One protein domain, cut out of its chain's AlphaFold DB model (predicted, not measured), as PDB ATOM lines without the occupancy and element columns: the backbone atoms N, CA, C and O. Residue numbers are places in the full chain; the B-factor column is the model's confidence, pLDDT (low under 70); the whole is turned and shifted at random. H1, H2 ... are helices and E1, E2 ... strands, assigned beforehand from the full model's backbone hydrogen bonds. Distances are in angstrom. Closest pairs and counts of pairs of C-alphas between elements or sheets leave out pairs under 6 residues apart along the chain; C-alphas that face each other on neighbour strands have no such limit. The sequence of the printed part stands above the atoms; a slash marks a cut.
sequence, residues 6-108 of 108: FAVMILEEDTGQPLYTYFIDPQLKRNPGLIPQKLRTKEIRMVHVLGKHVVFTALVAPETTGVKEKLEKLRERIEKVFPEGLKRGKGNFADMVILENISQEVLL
ATOM      1  N   PHE A   6     -20.280 -35.236  16.612       93.50
ATOM      2  CA  PHE A   6     -21.274 -34.467  15.873       93.50
ATOM      3  C   PHE A   6     -22.491 -35.306  15.478       93.50
ATOM      4  O   PHE A   6     -23.621 -34.814  15.470       93.50
ATOM      5  N   ALA A   7     -22.280 -36.581  15.158       93.94
ATOM      6  CA  ALA A   7     -23.351 -37.520  14.853       93.94
ATOM      7  C   ALA A   7     -22.887 -38.962  15.058       93.94
ATOM      8  O   ALA A   7     -21.693 -39.252  14.975       93.94
ATOM      9  N   VAL A   8     -23.840 -39.868  15.245       94.81
ATOM     10  CA  VAL A   8     -23.629 -41.306  15.073       94.81
ATOM     11  C   VAL A   8     -24.558 -41.840  13.993       94.81
ATOM     12  O   VAL A   8     -25.672 -41.355  13.813       94.81
ATOM     13  N   MET A   9     -24.082 -42.828  13.255       95.00
ATOM     14  CA  MET A   9     -24.778 -43.470  12.156       95.00
ATOM     15  C   MET A   9     -24.673 -44.978  12.318       95.00
ATOM     16  O   MET A   9     -23.641 -45.497  12.746       95.00
ATOM     17  N   ILE A  10     -25.727 -45.672  11.924       94.44
ATOM     18  CA  ILE A  10     -25.713 -47.114  11.726       94.44
ATOM     19  C   ILE A  10     -25.837 -47.326  10.231       94.44
ATOM     20  O   ILE A  10     -26.812 -46.885   9.622       94.44
ATOM     21  N   LEU A  11     -24.821 -47.936   9.642       93.56
ATOM     22  CA  LEU A  11     -24.713 -48.137   8.208       93.56
ATOM     23  C   LEU A  11     -24.959 -49.604   7.874       93.56
ATOM     24  O   LEU A  11     -24.568 -50.497   8.624       93.56
ATOM     25  N   GLU A  12     -25.581 -49.846   6.731       91.94
ATOM     26  CA  GLU A  12     -25.605 -51.166   6.112       91.94
ATOM     27  C   GLU A  12     -24.178 -51.560   5.707       91.94
ATOM     28  O   GLU A  12     -23.455 -50.750   5.123       91.94
ATOM     29  N   GLU A  13     -23.764 -52.783   6.040       88.06
ATOM     30  CA  GLU A  13     -22.385 -53.243   5.843       88.06
ATOM     31  C   GLU A  13     -21.994 -53.302   4.359       88.06
ATOM     32  O   GLU A  13     -20.933 -52.809   3.983       88.06
ATOM     33  N   ASP A  14     -22.890 -53.810   3.509       87.75
ATOM     34  CA  ASP A  14     -22.603 -54.037   2.089       87.75
ATOM     35  C   ASP A  14     -22.565 -52.746   1.262       87.75
ATOM     36  O   ASP A  14     -21.800 -52.623   0.305       87.75
ATOM     37  N   THR A  15     -23.424 -51.777   1.593       88.69
ATOM     38  CA  THR A  15     -23.633 -50.579   0.761       88.69
ATOM     39  C   THR A  15     -23.087 -49.302   1.388       88.69
ATOM     40  O   THR A  15     -22.987 -48.279   0.708       88.69
ATOM     41  N   GLY A  16     -22.784 -49.321   2.690       86.81
ATOM     42  CA  GLY A  16     -22.448 -48.131   3.469       86.81
ATOM     43  C   GLY A  16     -23.607 -47.141   3.621       86.81
ATOM     44  O   GLY A  16     -23.393 -46.022   4.094       86.81
ATOM     45  N   GLN A  17     -24.830 -47.500   3.213       88.31
ATOM     46  CA  GLN A  17     -25.974 -46.597   3.306       88.31
ATOM     47  C   GLN A  17     -26.451 -46.457   4.755       88.31
ATOM     48  O   GLN A  17     -26.508 -47.449   5.483       88.31
ATOM     49  N   PRO A  18     -26.830 -45.244   5.194       89.62
ATOM     50  CA  PRO A  18     -27.317 -45.035   6.547       89.62
ATOM     51  C   PRO A  18     -28.701 -45.663   6.734       89.62
ATOM     52  O   PRO A  18     -29.662 -45.302   6.057       89.62
ATOM     53  N   LEU A  19     -28.792 -46.584   7.691       90.50
ATOM     54  CA  LEU A  19     -30.042 -47.150   8.201       90.50
ATOM     55  C   LEU A  19     -30.640 -46.266   9.300       90.50
ATOM     56  O   LEU A  19     -31.855 -46.182   9.444       90.50
ATOM     57  N   TYR A  20     -29.775 -45.602  10.065       91.88
ATOM     58  CA  TYR A  20     -30.147 -44.684  11.133       91.88
ATOM     59  C   TYR A  20     -29.059 -43.629  11.318       91.88
ATOM     60  O   TYR A  20     -27.872 -43.949  11.235       91.88
ATOM     61  N   THR A  21     -29.460 -42.396  11.627       92.56
ATOM     62  CA  THR A  21     -28.539 -41.312  11.977       92.56
ATOM     63  C   THR A  21     -29.092 -40.517  13.148       92.56
ATOM     64  O   THR A  21     -30.198 -39.984  13.075       92.56
ATOM     65  N   TYR A  22     -28.284 -40.373  14.192       93.88
ATOM     66  CA  TYR A  22     -28.544 -39.483  15.313       93.88
ATOM     67  C   TYR A  22     -27.566 -38.311  15.282       93.88
ATOM     68  O   TYR A  22     -26.354 -38.489  15.416       93.88
ATOM     69  N   PHE A  23     -28.096 -37.104  15.101       92.94
ATOM     70  CA  PHE A  23     -27.304 -35.877  15.117       92.94
ATOM     71  C   PHE A  23     -27.286 -35.268  16.514       92.94
ATOM     72  O   PHE A  23     -28.337 -34.920  17.053       92.94
ATOM     73  N   ILE A  24     -26.082 -35.083  17.049       91.88
ATOM     74  CA  ILE A  24     -25.838 -34.308  18.270       91.88
ATOM     75  C   ILE A  24     -25.666 -32.833  17.892       91.88
ATOM     76  O   ILE A  24     -26.186 -31.951  18.571       91.88
ATOM     77  N   ASP A  25     -24.979 -32.573  16.777       90.19
ATOM     78  CA  ASP A  25     -24.755 -31.235  16.250       90.19
ATOM     79  C   ASP A  25     -25.987 -30.717  15.472       90.19
ATOM     80  O   ASP A  25     -26.366 -31.289  14.437       90.19
ATOM     81  N   PRO A  26     -26.623 -29.615  15.916       88.44
ATOM     82  CA  PRO A  26     -27.808 -29.073  15.255       88.44
ATOM     83  C   PRO A  26     -27.534 -28.486  13.865       88.44
ATOM     84  O   PRO A  26     -28.453 -28.422  13.045       88.44
ATOM     85  N   GLN A  27     -26.309 -28.030  13.585       88.25
ATOM     86  CA  GLN A  27     -25.951 -27.477  12.279       88.25
ATOM     87  C   GLN A  27     -25.853 -28.590  11.237       88.25
ATOM     88  O   GLN A  27     -26.449 -28.471  10.165       88.25
ATOM     89  N   LEU A  28     -25.191 -29.704  11.569       89.00
ATOM     90  CA  LEU A  28     -25.131 -30.877  10.695       89.00
ATOM     91  C   LEU A  28     -26.506 -31.521  10.508       89.00
ATOM     92  O   LEU A  28     -26.813 -31.946   9.399       89.00
ATOM     93  N   LYS A  29     -27.365 -31.521  11.539       91.56
ATOM     94  CA  LYS A  29     -28.759 -31.979  11.401       91.56
ATOM     95  C   LYS A  29     -29.531 -31.163  10.362       91.56
ATOM     96  O   LYS A  29     -30.293 -31.725   9.582       91.56
ATOM     97  N   ARG A  30     -29.352 -29.837  10.361       92.50
ATOM     98  CA  ARG A  30     -30.017 -28.923   9.416       92.50
ATOM     99  C   ARG A  30     -29.436 -29.009   8.009       92.50
ATOM    100  O   ARG A  30     -30.173 -28.804   7.051       92.50
ATOM    101  N   ASN A  31     -28.139 -29.291   7.881       91.38
ATOM    102  CA  ASN A  31     -27.478 -29.398   6.585       91.38
ATOM    103  C   ASN A  31     -26.497 -30.586   6.513       91.38
ATOM    104  O   ASN A  31     -25.275 -30.392   6.545       91.38
ATOM    105  N   PRO A  32     -27.008 -31.823   6.346       88.25
ATOM    106  CA  PRO A  32     -26.169 -33.015   6.222       88.25
ATOM    107  C   PRO A  32     -25.238 -32.993   4.998       88.25
ATOM    108  O   PRO A  32     -24.212 -33.672   4.987       88.25
ATOM    109  N   GLY A  33     -25.543 -32.177   3.980       90.25
ATOM    110  CA  GLY A  33     -24.708 -32.008   2.785       90.25
ATOM    111  C   GLY A  33     -23.320 -31.416   3.063       90.25
ATOM    112  O   GLY A  33     -22.431 -31.526   2.222       90.25
ATOM    113  N   LEU A  34     -23.098 -30.841   4.251       90.81
ATOM    114  CA  LEU A  34     -21.785 -30.350   4.678       90.81
ATOM    115  C   LEU A  34     -20.833 -31.474   5.106       90.81
ATOM    116  O   LEU A  34     -19.623 -31.263   5.131       90.81
ATOM    117  N   ILE A  35     -21.345 -32.666   5.427       92.06
ATOM    118  CA  ILE A  35     -20.538 -33.775   5.956       92.06
ATOM    119  C   ILE A  35     -19.434 -34.189   4.965       92.06
ATOM    120  O   ILE A  35     -18.270 -34.200   5.371       92.06
ATOM    121  N   PRO A  36     -19.706 -34.435   3.662       92.62
ATOM    122  CA  PRO A  36     -18.650 -34.757   2.701       92.62
ATOM    123  C   PRO A  36     -17.610 -33.642   2.549       92.62
ATOM    124  O   PRO A  36     -16.426 -33.922   2.382       92.62
ATOM    125  N   GLN A  37     -18.033 -32.374   2.610       94.06
ATOM    126  CA  GLN A  37     -17.110 -31.241   2.550       94.06
ATOM    127  C   GLN A  37     -16.182 -31.229   3.767       94.06
ATOM    128  O   GLN A  37     -14.969 -31.192   3.583       94.06
ATOM    129  N   LYS A  38     -16.744 -31.335   4.976       93.38
ATOM    130  CA  LYS A  38     -15.999 -31.327   6.241       93.38
ATOM    131  C   LYS A  38     -15.061 -32.526   6.392       93.38
ATOM    132  O   LYS A  38     -13.985 -32.396   6.971       93.38
ATOM    133  N   LEU A  39     -15.432 -33.685   5.842       93.25
ATOM    134  CA  LEU A  39     -14.546 -34.850   5.756       93.25
ATOM    135  C   LEU A  39     -13.355 -34.579   4.828       93.25
ATOM    136  O   LEU A  39     -12.215 -34.873   5.186       93.25
ATOM    137  N   ARG A  40     -13.592 -33.979   3.651       93.50
ATOM    138  CA  ARG A  40     -12.521 -33.629   2.698       93.50
ATOM    139  C   ARG A  40     -11.561 -32.579   3.257       93.50
ATOM    140  O   ARG A  40     -10.360 -32.686   3.024       93.50
ATOM    141  N   THR A  41     -12.068 -31.593   3.998       94.44
ATOM    142  CA  THR A  41     -11.251 -30.554   4.649       94.44
ATOM    143  C   THR A  41     -10.606 -31.020   5.954       94.44
ATOM    144  O   THR A  41      -9.828 -30.270   6.538       94.44
ATOM    145  N   LYS A  42     -10.869 -32.263   6.390       91.31
ATOM    146  CA  LYS A  42     -10.397 -32.842   7.659       91.31
ATOM    147  C   LYS A  42     -10.863 -32.073   8.901       91.31
ATOM    148  O   LYS A  42     -10.246 -32.190   9.952       91.31
ATOM    149  N   GLU A  43     -11.955 -31.317   8.802       91.69
ATOM    150  CA  GLU A  43     -12.613 -30.693   9.959       91.69
ATOM    151  C   GLU A  43     -13.322 -31.726  10.835       91.69
ATOM    152  O   GLU A  43     -13.512 -31.511  12.028       91.69
ATOM    153  N   ILE A  44     -13.732 -32.841  10.233       94.38
ATOM    154  CA  ILE A  44     -14.290 -33.995  10.930       94.38
ATOM    155  C   ILE A  44     -13.657 -35.271  10.377       94.38
ATOM    156  O   ILE A  44     -13.159 -35.304   9.250       94.38
ATOM    157  N   ARG A  45     -13.727 -36.346  11.153       94.69
ATOM    158  CA  ARG A  45     -13.356 -37.698  10.730       94.69
ATOM    159  C   ARG A  45     -14.428 -38.702  11.124       94.69
ATOM    160  O   ARG A  45     -15.247 -38.438  12.004       94.69
ATOM    161  N   MET A  46     -14.394 -39.863  10.480       94.88
ATOM    162  CA  MET A  46     -15.249 -40.993  10.827       94.88
ATOM    163  C   MET A  46     -14.484 -41.990  11.689       94.88
ATOM    164  O   MET A  46     -13.311 -42.270  11.440       94.88
ATOM    165  N   VAL A  47     -15.155 -42.529  12.700       95.38
ATOM    166  CA  VAL A  47     -14.674 -43.680  13.467       95.38
ATOM    167  C   VAL A  47     -15.706 -44.781  13.360       95.38
ATOM    168  O   VAL A  47     -16.889 -44.523  13.556       95.38
ATOM    169  N   HIS A  48     -15.249 -45.992  13.059       95.75
ATOM    170  CA  HIS A  48     -16.107 -47.140  12.804       95.75
ATOM    171  C   HIS A  48     -15.890 -48.238  13.845       95.75
ATOM    172  O   HIS A  48     -14.764 -48.477  14.294       95.75
ATOM    173  N   VAL A  49     -16.974 -48.925  14.179       96.38
ATOM    174  CA  VAL A  49     -17.009 -50.190  14.911       96.38
ATOM    175  C   VAL A  49     -17.908 -51.136  14.124       96.38
ATOM    176  O   VAL A  49     -19.041 -50.792  13.788       96.38
ATOM    177  N   LEU A  50     -17.391 -52.321  13.806       94.94
ATOM    178  CA  LEU A  50     -18.158 -53.346  13.107       94.94
ATOM    179  C   LEU A  50     -19.120 -54.019  14.089       94.94
ATOM    180  O   LEU A  50     -18.714 -54.440  15.173       94.94
ATOM    181  N   GLY A  51     -20.390 -54.089  13.711       92.75
ATOM    182  CA  GLY A  51     -21.385 -54.943  14.344       92.75
ATOM    183  C   GLY A  51     -21.524 -56.282  13.631       92.75
ATOM    184  O   GLY A  51     -20.805 -56.578  12.682       92.75
ATOM    185  N   LYS A  52     -22.487 -57.086  14.076       90.44
ATOM    186  CA  LYS A  52     -22.814 -58.389  13.476       90.44
ATOM    187  C   LYS A  52     -23.424 -58.292  12.078       90.44
ATOM    188  O   LYS A  52     -23.296 -59.229  11.300       90.44
ATOM    189  N   HIS A  53     -24.160 -57.213  11.815       89.69
ATOM    190  CA  HIS A  53     -24.951 -57.031  10.588       89.69
ATOM    191  C   HIS A  53     -24.868 -55.613  10.008       89.69
ATOM    192  O   HIS A  53     -25.446 -55.330   8.963       89.69
ATOM    193  N   VAL A  54     -24.259 -54.684  10.745       93.31
ATOM    194  CA  VAL A  54     -24.265 -53.247  10.461       93.31
ATOM    195  C   VAL A  54     -22.967 -52.629  10.962       93.31
ATOM    196  O   VAL A  54     -22.315 -53.170  11.855       93.31
ATOM    197  N   VAL A  55     -22.613 -51.461  10.439       95.06
ATOM    198  CA  VAL A  55     -21.433 -50.703  10.864       95.06
ATOM    199  C   VAL A  55     -21.860 -49.498  11.690       95.06
ATOM    200  O   VAL A  55     -22.594 -48.629  11.221       95.06
ATOM    201  N   PHE A  56     -21.355 -49.402  12.915       96.00
ATOM    202  CA  PHE A  56     -21.572 -48.257  13.793       96.00
ATOM    203  C   PHE A  56     -20.504 -47.206  13.522       96.00
ATOM    204  O   PHE A  56     -19.310 -47.476  13.632       96.00
ATOM    205  N   THR A  57     -20.924 -46.001  13.159       96.69
ATOM    206  CA  THR A  57     -20.029 -44.922  12.737       96.69
ATOM    207  C   THR A  57     -20.284 -43.666  13.553       96.69
ATOM    208  O   THR A  57     -21.425 -43.255  13.698       96.69
ATOM    209  N   ALA A  58     -19.237 -43.009  14.041       95.88
ATOM    210  CA  ALA A  58     -19.323 -41.674  14.628       95.88
ATOM    211  C   ALA A  58     -18.638 -40.642  13.729       95.88
ATOM    212  O   ALA A  58     -17.541 -40.890  13.230       95.88
ATOM    213  N   LEU A  59     -19.261 -39.473  13.577       95.31
ATOM    214  CA  LEU A  59     -18.632 -38.262  13.058       95.31
ATOM    215  C   LEU A  59     -18.061 -37.480  14.234       95.31
ATOM    216  O   LEU A  59     -18.812 -37.093  15.130       95.31
ATOM    217  N   VAL A  60     -16.753 -37.245  14.230       95.31
ATOM    218  CA  VAL A  60     -16.048 -36.612  15.351       95.31
ATOM    219  C   VAL A  60     -15.028 -35.585  14.894       95.31
ATOM    220  O   VAL A  60     -14.638 -35.580  13.724       95.31
ATOM    221  N   ALA A  61     -14.571 -34.738  15.814       93.62
ATOM    222  CA  ALA A  61     -13.427 -33.872  15.561       93.62
ATOM    223  C   ALA A  61     -12.137 -34.716  15.405       93.62
ATOM    224  O   ALA A  61     -12.050 -35.843  15.913       93.62
ATOM    225  N   PRO A  62     -11.117 -34.230  14.678       90.69
ATOM    226  CA  PRO A  62      -9.884 -34.983  14.444       90.69
ATOM    227  C   PRO A  62      -9.202 -35.470  15.731       90.69
ATOM    228  O   PRO A  62      -8.783 -36.625  15.811       90.69
ATOM    229  N   GLU A  63      -9.166 -34.622  16.751       87.56
ATOM    230  CA  GLU A  63      -8.522 -34.824  18.048       87.56
ATOM    231  C   GLU A  63      -9.342 -35.656  19.046       87.56
ATOM    232  O   GLU A  63      -8.837 -36.018  20.110       87.56
ATOM    233  N   THR A  64     -10.593 -36.000  18.723       89.69
ATOM    234  CA  THR A  64     -11.468 -36.739  19.639       89.69
ATOM    235  C   THR A  64     -10.905 -38.120  19.952       89.69
ATOM    236  O   THR A  64     -10.675 -38.928  19.050       89.69
ATOM    237  N   THR A  65     -10.757 -38.442  21.234       88.56
ATOM    238  CA  THR A  65     -10.360 -39.773  21.720       88.56
ATOM    239  C   THR A  65     -11.521 -40.451  22.458       88.56
ATOM    240  O   THR A  65     -12.555 -39.836  22.710       88.56
ATOM    241  N   GLY A  66     -11.426 -41.758  22.723       87.88
ATOM    242  CA  GLY A  66     -12.444 -42.497  23.492       87.88
ATOM    243  C   GLY A  66     -13.793 -42.742  22.791       87.88
ATOM    244  O   GLY A  66     -14.634 -43.462  23.323       87.88
ATOM    245  N   VAL A  67     -14.018 -42.222  21.576       91.50
ATOM    246  CA  VAL A  67     -15.283 -42.451  20.844       91.50
ATOM    247  C   VAL A  67     -15.531 -43.930  20.533       91.50
ATOM    248  O   VAL A  67     -16.680 -44.365  20.508       91.50
ATOM    249  N   LYS A  68     -14.467 -44.723  20.345       92.62
ATOM    250  CA  LYS A  68     -14.593 -46.153  20.052       92.62
ATOM    251  C   LYS A  68     -15.313 -46.893  21.182       92.62
ATOM    252  O   LYS A  68     -16.219 -47.659  20.900       92.62
ATOM    253  N   GLU A  69     -14.999 -46.599  22.443       93.12
ATOM    254  CA  GLU A  69     -15.675 -47.213  23.598       93.12
ATOM    255  C   GLU A  69     -17.167 -46.865  23.648       93.12
ATOM    256  O   GLU A  69     -17.997 -47.710  23.974       93.12
ATOM    257  N   LYS A  70     -17.528 -45.628  23.285       92.31
ATOM    258  CA  LYS A  70     -18.937 -45.226  23.177       92.31
ATOM    259  C   LYS A  70     -19.648 -45.963  22.046       92.31
ATOM    260  O   LYS A  70     -20.776 -46.406  22.236       92.31
ATOM    261  N   LEU A  71     -18.995 -46.119  20.894       94.75
ATOM    262  CA  LEU A  71     -19.535 -46.890  19.774       94.75
ATOM    263  C   LEU A  71     -19.687 -48.377  20.113       94.75
ATOM    264  O   LEU A  71     -20.680 -48.968  19.712       94.75
ATOM    265  N   GLU A  72     -18.768 -48.967  20.878       95.88
ATOM    266  CA  GLU A  72     -18.895 -50.352  21.355       95.88
ATOM    267  C   GLU A  72     -20.103 -50.515  22.285       95.88
ATOM    268  O   GLU A  72     -20.920 -51.407  22.074       95.88
ATOM    269  N   LYS A  73     -20.296 -49.607  23.252       95.19
ATOM    270  CA  LYS A  73     -21.494 -49.617  24.117       95.19
ATOM    271  C   LYS A  73     -22.784 -49.456  23.315       95.19
ATOM    272  O   LYS A  73     -23.774 -50.136  23.581       95.19
ATOM    273  N   LEU A  74     -22.768 -48.563  22.323       94.75
ATOM    274  CA  LEU A  74     -23.892 -48.350  21.416       94.75
ATOM    275  C   LEU A  74     -24.200 -49.628  20.622       94.75
ATOM    276  O   LEU A  74     -25.351 -50.060  20.589       94.75
ATOM    277  N   ARG A  75     -23.168 -50.261  20.045       95.62
ATOM    278  CA  ARG A  75     -23.264 -51.545  19.344       95.62
ATOM    279  C   ARG A  75     -23.881 -52.609  20.241       95.62
ATOM    280  O   ARG A  75     -24.884 -53.203  19.863       95.62
ATOM    281  N   GLU A  76     -23.321 -52.831  21.427       95.81
ATOM    282  CA  GLU A  76     -23.795 -53.854  22.367       95.81
ATOM    283  C   GLU A  76     -25.268 -53.664  22.727       95.81
ATOM    284  O   GLU A  76     -26.045 -54.624  22.748       95.81
ATOM    285  N   ARG A  77     -25.674 -52.417  22.986       95.19
ATOM    286  CA  ARG A  77     -27.055 -52.106  23.347       95.19
ATOM    287  C   ARG A  77     -28.011 -52.349  22.185       95.19
ATOM    288  O   ARG A  77     -29.064 -52.950  22.388       95.19
ATOM    289  N   ILE A  78     -27.640 -51.917  20.985       93.19
ATOM    290  CA  ILE A  78     -28.474 -52.052  19.790       93.19
ATOM    291  C   ILE A  78     -28.563 -53.510  19.351       93.19
ATOM    292  O   ILE A  78     -29.662 -53.982  19.095       93.19
ATOM    293  N   GLU A  79     -27.468 -54.266  19.352       94.00
ATOM    294  CA  GLU A  79     -27.489 -55.696  19.014       94.00
ATOM    295  C   GLU A  79     -28.277 -56.537  20.024       94.00
ATOM    296  O   GLU A  79     -28.814 -57.583  19.670       94.00
ATOM    297  N   LYS A  80     -28.382 -56.090  21.281       94.06
ATOM    298  CA  LYS A  80     -29.245 -56.740  22.273       94.06
ATOM    299  C   LYS A  80     -30.731 -56.535  21.973       94.06
ATOM    300  O   LYS A  80     -31.530 -57.428  22.238       94.06
ATOM    301  N   VAL A  81     -31.099 -55.360  21.467       91.94
ATOM    302  CA  VAL A  81     -32.493 -55.002  21.161       91.94
ATOM    303  C   VAL A  81     -32.907 -55.497  19.773       91.94
ATOM    304  O   VAL A  81     -34.032 -55.954  19.594       91.94
ATOM    305  N   PHE A  82     -31.980 -55.479  18.816       90.69
ATOM    306  CA  PHE A  82     -32.161 -55.890  17.426       90.69
ATOM    307  C   PHE A  82     -31.194 -57.036  17.075       90.69
ATOM    308  O   PHE A  82     -30.263 -56.843  16.288       90.69
ATOM    309  N   PRO A  83     -31.383 -58.239  17.646       87.62
ATOM    310  CA  PRO A  83     -30.448 -59.353  17.473       87.62
ATOM    311  C   PRO A  83     -30.354 -59.857  16.028       87.62
ATOM    312  O   PRO A  83     -29.311 -60.369  15.641       87.62
ATOM    313  N   GLU A  84     -31.410 -59.684  15.228       86.50
ATOM    314  CA  GLU A  84     -31.432 -60.036  13.798       86.50
ATOM    315  C   GLU A  84     -30.877 -58.928  12.879       86.50
ATOM    316  O   GLU A  84     -30.902 -59.057  11.651       86.50
ATOM    317  N   GLY A  85     -30.401 -57.828  13.470       81.19
ATOM    318  CA  GLY A  85     -29.916 -56.650  12.762       81.19
ATOM    319  C   GLY A  85     -31.022 -55.693  12.313       81.19
ATOM    320  O   GLY A  85     -32.198 -56.042  12.190       81.19
ATOM    321  N   LEU A  86     -30.623 -54.447  12.048       83.56
ATOM    322  CA  LEU A  86     -31.492 -53.446  11.435       83.56
ATOM    323  C   LEU A  86     -31.522 -53.691   9.924       83.56
ATOM    324  O   LEU A  86     -30.476 -53.764   9.286       83.56
ATOM    325  N   LYS A  87     -32.719 -53.812   9.343       73.94
ATOM    326  CA  LYS A  87     -32.898 -53.973   7.895       73.94
ATOM    327  C   LYS A  87     -33.669 -52.802   7.316       73.94
ATOM    328  O   LYS A  87     -34.615 -52.285   7.916       73.94
ATOM    329  N   ARG A  88     -33.291 -52.420   6.102       65.44
ATOM    330  CA  ARG A  88     -33.954 -51.372   5.333       65.44
ATOM    331  C   ARG A  88     -35.440 -51.707   5.130       65.44
ATOM    332  O   ARG A  88     -35.788 -52.841   4.815       65.44
ATOM    333  N   GLY A  89     -36.322 -50.730   5.345       58.28
ATOM    334  CA  GLY A  89     -37.775 -50.889   5.165       58.28
ATOM    335  C   GLY A  89     -38.522 -51.596   6.305       58.28
ATOM    336  O   GLY A  89     -39.739 -51.722   6.219       58.28
ATOM    337  N   LYS A  90     -37.832 -52.023   7.376       53.81
ATOM    338  CA  LYS A  90     -38.468 -52.580   8.585       53.81
ATOM    339  C   LYS A  90     -38.553 -51.611   9.767       53.81
ATOM    340  O   LYS A  90     -39.231 -51.945  10.727       53.81
ATOM    341  N   GLY A  91     -37.920 -50.439   9.673       59.78
ATOM    342  CA  GLY A  91     -37.948 -49.412  10.715       59.78
ATOM    343  C   GLY A  91     -39.342 -48.820  10.866       59.78
ATOM    344  O   GLY A  91     -39.709 -47.882  10.158       59.78
ATOM    345  N   ASN A  92     -40.132 -49.385  11.770       71.38
ATOM    346  CA  ASN A  92     -41.372 -48.760  12.198       71.38
ATOM    347  C   ASN A  92     -41.030 -47.545  13.091       71.38
ATOM    348  O   ASN A  92     -39.900 -47.379  13.554       71.38
ATOM    349  N   PHE A  93     -41.989 -46.645  13.317       78.25
ATOM    350  CA  PHE A  93     -41.760 -45.450  14.143       78.25
ATOM    351  C   PHE A  93     -41.200 -45.792  15.541       78.25
ATOM    352  O   PHE A  93     -40.385 -45.045  16.077       78.25
ATOM    353  N   ALA A  94     -41.592 -46.940  16.104       83.00
ATOM    354  CA  ALA A  94     -41.106 -47.394  17.402       83.00
ATOM    355  C   ALA A  94     -39.600 -47.697  17.384       83.00
ATOM    356  O   ALA A  94     -38.899 -47.286  18.305       83.00
ATOM    357  N   ASP A  95     -39.086 -48.324  16.322       86.50
ATOM    358  CA  ASP A  95     -37.654 -48.600  16.174       86.50
ATOM    359  C   ASP A  95     -36.831 -47.307  16.196       86.50
ATOM    360  O   ASP A  95     -35.814 -47.229  16.881       86.50
ATOM    361  N   MET A  96     -37.301 -46.254  15.515       86.75
ATOM    362  CA  MET A  96     -36.632 -44.947  15.515       86.75
ATOM    363  C   MET A  96     -36.573 -44.331  16.916       86.75
ATOM    364  O   MET A  96     -35.525 -43.826  17.314       86.75
ATOM    365  N   VAL A  97     -37.670 -44.410  17.678       88.88
ATOM    366  CA  VAL A  97     -37.735 -43.899  19.057       88.88
ATOM    367  C   VAL A  97     -36.817 -44.697  19.984       88.88
ATOM    368  O   VAL A  97     -36.116 -44.122  20.814       88.88
ATOM    369  N   ILE A  98     -36.782 -46.022  19.838       90.50
ATOM    370  CA  ILE A  98     -35.891 -46.893  20.611       90.50
ATOM    371  C   ILE A  98     -34.425 -46.554  20.313       90.50
ATOM    372  O   ILE A  98     -33.638 -46.375  21.241       90.50
ATOM    373  N   LEU A  99     -34.065 -46.425  19.033       92.56
ATOM    374  CA  LEU A  99     -32.710 -46.070  18.608       92.56
ATOM    375  C   LEU A  99     -32.298 -44.676  19.095       92.56
ATOM    376  O   LEU A  99     -31.154 -44.494  19.516       92.56
ATOM    377  N   GLU A 100     -33.218 -43.709  19.091       91.56
ATOM    378  CA  GLU A 100     -32.977 -42.366  19.624       91.56
ATOM    379  C   GLU A 100     -32.751 -42.380  21.136       91.56
ATOM    380  O   GLU A 100     -31.757 -41.819  21.597       91.56
ATOM    381  N   ASN A 101     -33.582 -43.097  21.895       93.25
ATOM    382  CA  ASN A 101     -33.408 -43.241  23.340       93.25
ATOM    383  C   ASN A 101     -32.068 -43.902  23.695       93.25
ATOM    384  O   ASN A 101     -31.349 -43.404  24.558       93.25
ATOM    385  N   ILE A 102     -31.699 -44.985  23.001       93.62
ATOM    386  CA  ILE A 102     -30.406 -45.656  23.210       93.62
ATOM    387  C   ILE A 102     -29.245 -44.710  22.872       93.62
ATOM    388  O   ILE A 102     -28.261 -44.639  23.609       93.62
ATOM    389  N   SER A 103     -29.348 -43.969  21.766       92.69
ATOM    390  CA  SER A 103     -28.307 -43.022  21.357       92.69
ATOM    391  C   SER A 103     -28.136 -41.904  22.385       92.69
ATOM    392  O   SER A 103     -27.007 -41.553  22.718       92.69
ATOM    393  N   GLN A 104     -29.233 -41.376  22.932       91.25
ATOM    394  CA  GLN A 104     -29.199 -40.388  24.010       91.25
ATOM    395  C   GLN A 104     -28.575 -40.960  25.290       91.25
ATOM    396  O   GLN A 104     -27.671 -40.332  25.831       91.25
ATOM    397  N   GLU A 105     -28.986 -42.159  25.719       91.06
ATOM    398  CA  GLU A 105     -28.471 -42.850  26.915       91.06
ATOM    399  C   GLU A 105     -26.946 -43.051  26.863       91.06
ATOM    400  O   GLU A 105     -26.253 -42.871  27.861       91.06
ATOM    401  N   VAL A 106     -26.411 -43.435  25.701       87.94
ATOM    402  CA  VAL A 106     -24.985 -43.768  25.554       87.94
ATOM    403  C   VAL A 106     -24.112 -42.530  25.311       87.94
ATOM    404  O   VAL A 106     -22.928 -42.523  25.671       87.94
ATOM    405  N   LEU A 107     -24.644 -41.493  24.657       84.00
ATOM    406  CA  LEU A 107     -23.829 -40.397  24.124       84.00
ATOM    407  C   LEU A 107     -23.872 -39.106  24.951       84.00
ATOM    408  O   LEU A 107     -22.866 -38.380  24.918       84.00
ATOM    409  N   LEU A 108     -24.970 -38.819  25.661       77.56
ATOM    410  CA  LEU A 108     -25.179 -37.572  26.416       77.56
ATOM    411  C   LEU A 108     -24.767 -37.703  27.885       77.56
ATOM    412  O   LEU A 108     -23.993 -36.807  28.321       77.56
TER     413      LEU A 108
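Overview. This is residues 6 to 108 of the 108 residues of an uncharacterized protein of Thorarchaeota archaeon (strain OWC) (UniProt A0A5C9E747). Picture a slab of four antiparallel strands, twisted, with two long helices, H3 and H4, folded as a helical hairpin over one face: H3 covers the E4 and E3 half, H4 the E2 side. Two short helices, H1 and H2, only graze the sheet at the end where E1 begins and E2 ends. The printed part has 103 residues with four named helices and four named strands, in the order E1 E2 H1 H2 E3 E4 H3 H4; the sheet runs E2 E1 E4 E3, and the class is mixed, helices and strands. It is compact, with a radius of gyration of the C-alphas of 13.2 A and spans of 37 by 27 by 26 A.

Arrangement. Start at the inner strand E1, residues 6 to 12, and cross to edge strand E2, residues 18 to 23: they form a hairpin, with N 10 and O 20 2.8 A apart, within hydrogen-bond range. H1, residues 26 to 30, and H2, residues 34 to 40, are close but not clearly touching; their closest C-alphas, of Leu 28 and Leu 34, are 6.9 A apart. Next find the hairpin of edge strand E3, residues 45 to 50, and inner strand E4, residues 54 to 60, where N 47 and O 58 are 2.9 A apart. E4 is also the antiparallel neighbour of E1, with N 9 and O 57 2.7 A apart. H3, residues 67 to 81, lies over E4 and E3 at a height over the sheet of 9.2 A; its closest C-alpha pair with E4 is Leu 71 and Phe 56, 6.5 A. H4, residues 93 to 107, is on the same face at a height of 9.0 A, over E2 and only just over E1, with 3 of its C-alphas falling on E1. H3 and H4 touch, with the C-alphas of Leu 74 and Val 106 closest at 6.3 A, and run opposite ways at a shallow tilt of 34.8 degrees, only just short of steep. H1, H2, H3 and H4 have every O i to N i+4 pair within hydrogen-bond range.

Along the chain. Find C-alpha 6 at (-21.274, -34.467, 15.873); from there E1 runs 19.8 A to residue 12. E2 spans 12.5 A, H1 6.2 A, H2 10.0 A, E3 16.5 A and E4 19.2 A. H3 begins at C-alpha 67, (-15.283, -42.451, 20.844), and runs 21.3 A. H4 runs 21.1 A to C-alpha 107, (-23.829, -40.397, 24.124).

Size, cuts and confidence. The two C-alphas farthest apart, of Thr 41 and Pro 83, are 36.9 A from each other. The printed part has no cut. Look to residues 82 to 92 for the long link, H3 to H4; in it, residues 88 to 91 have pLDDT under 70, against a mean of 89.8 for the printed part.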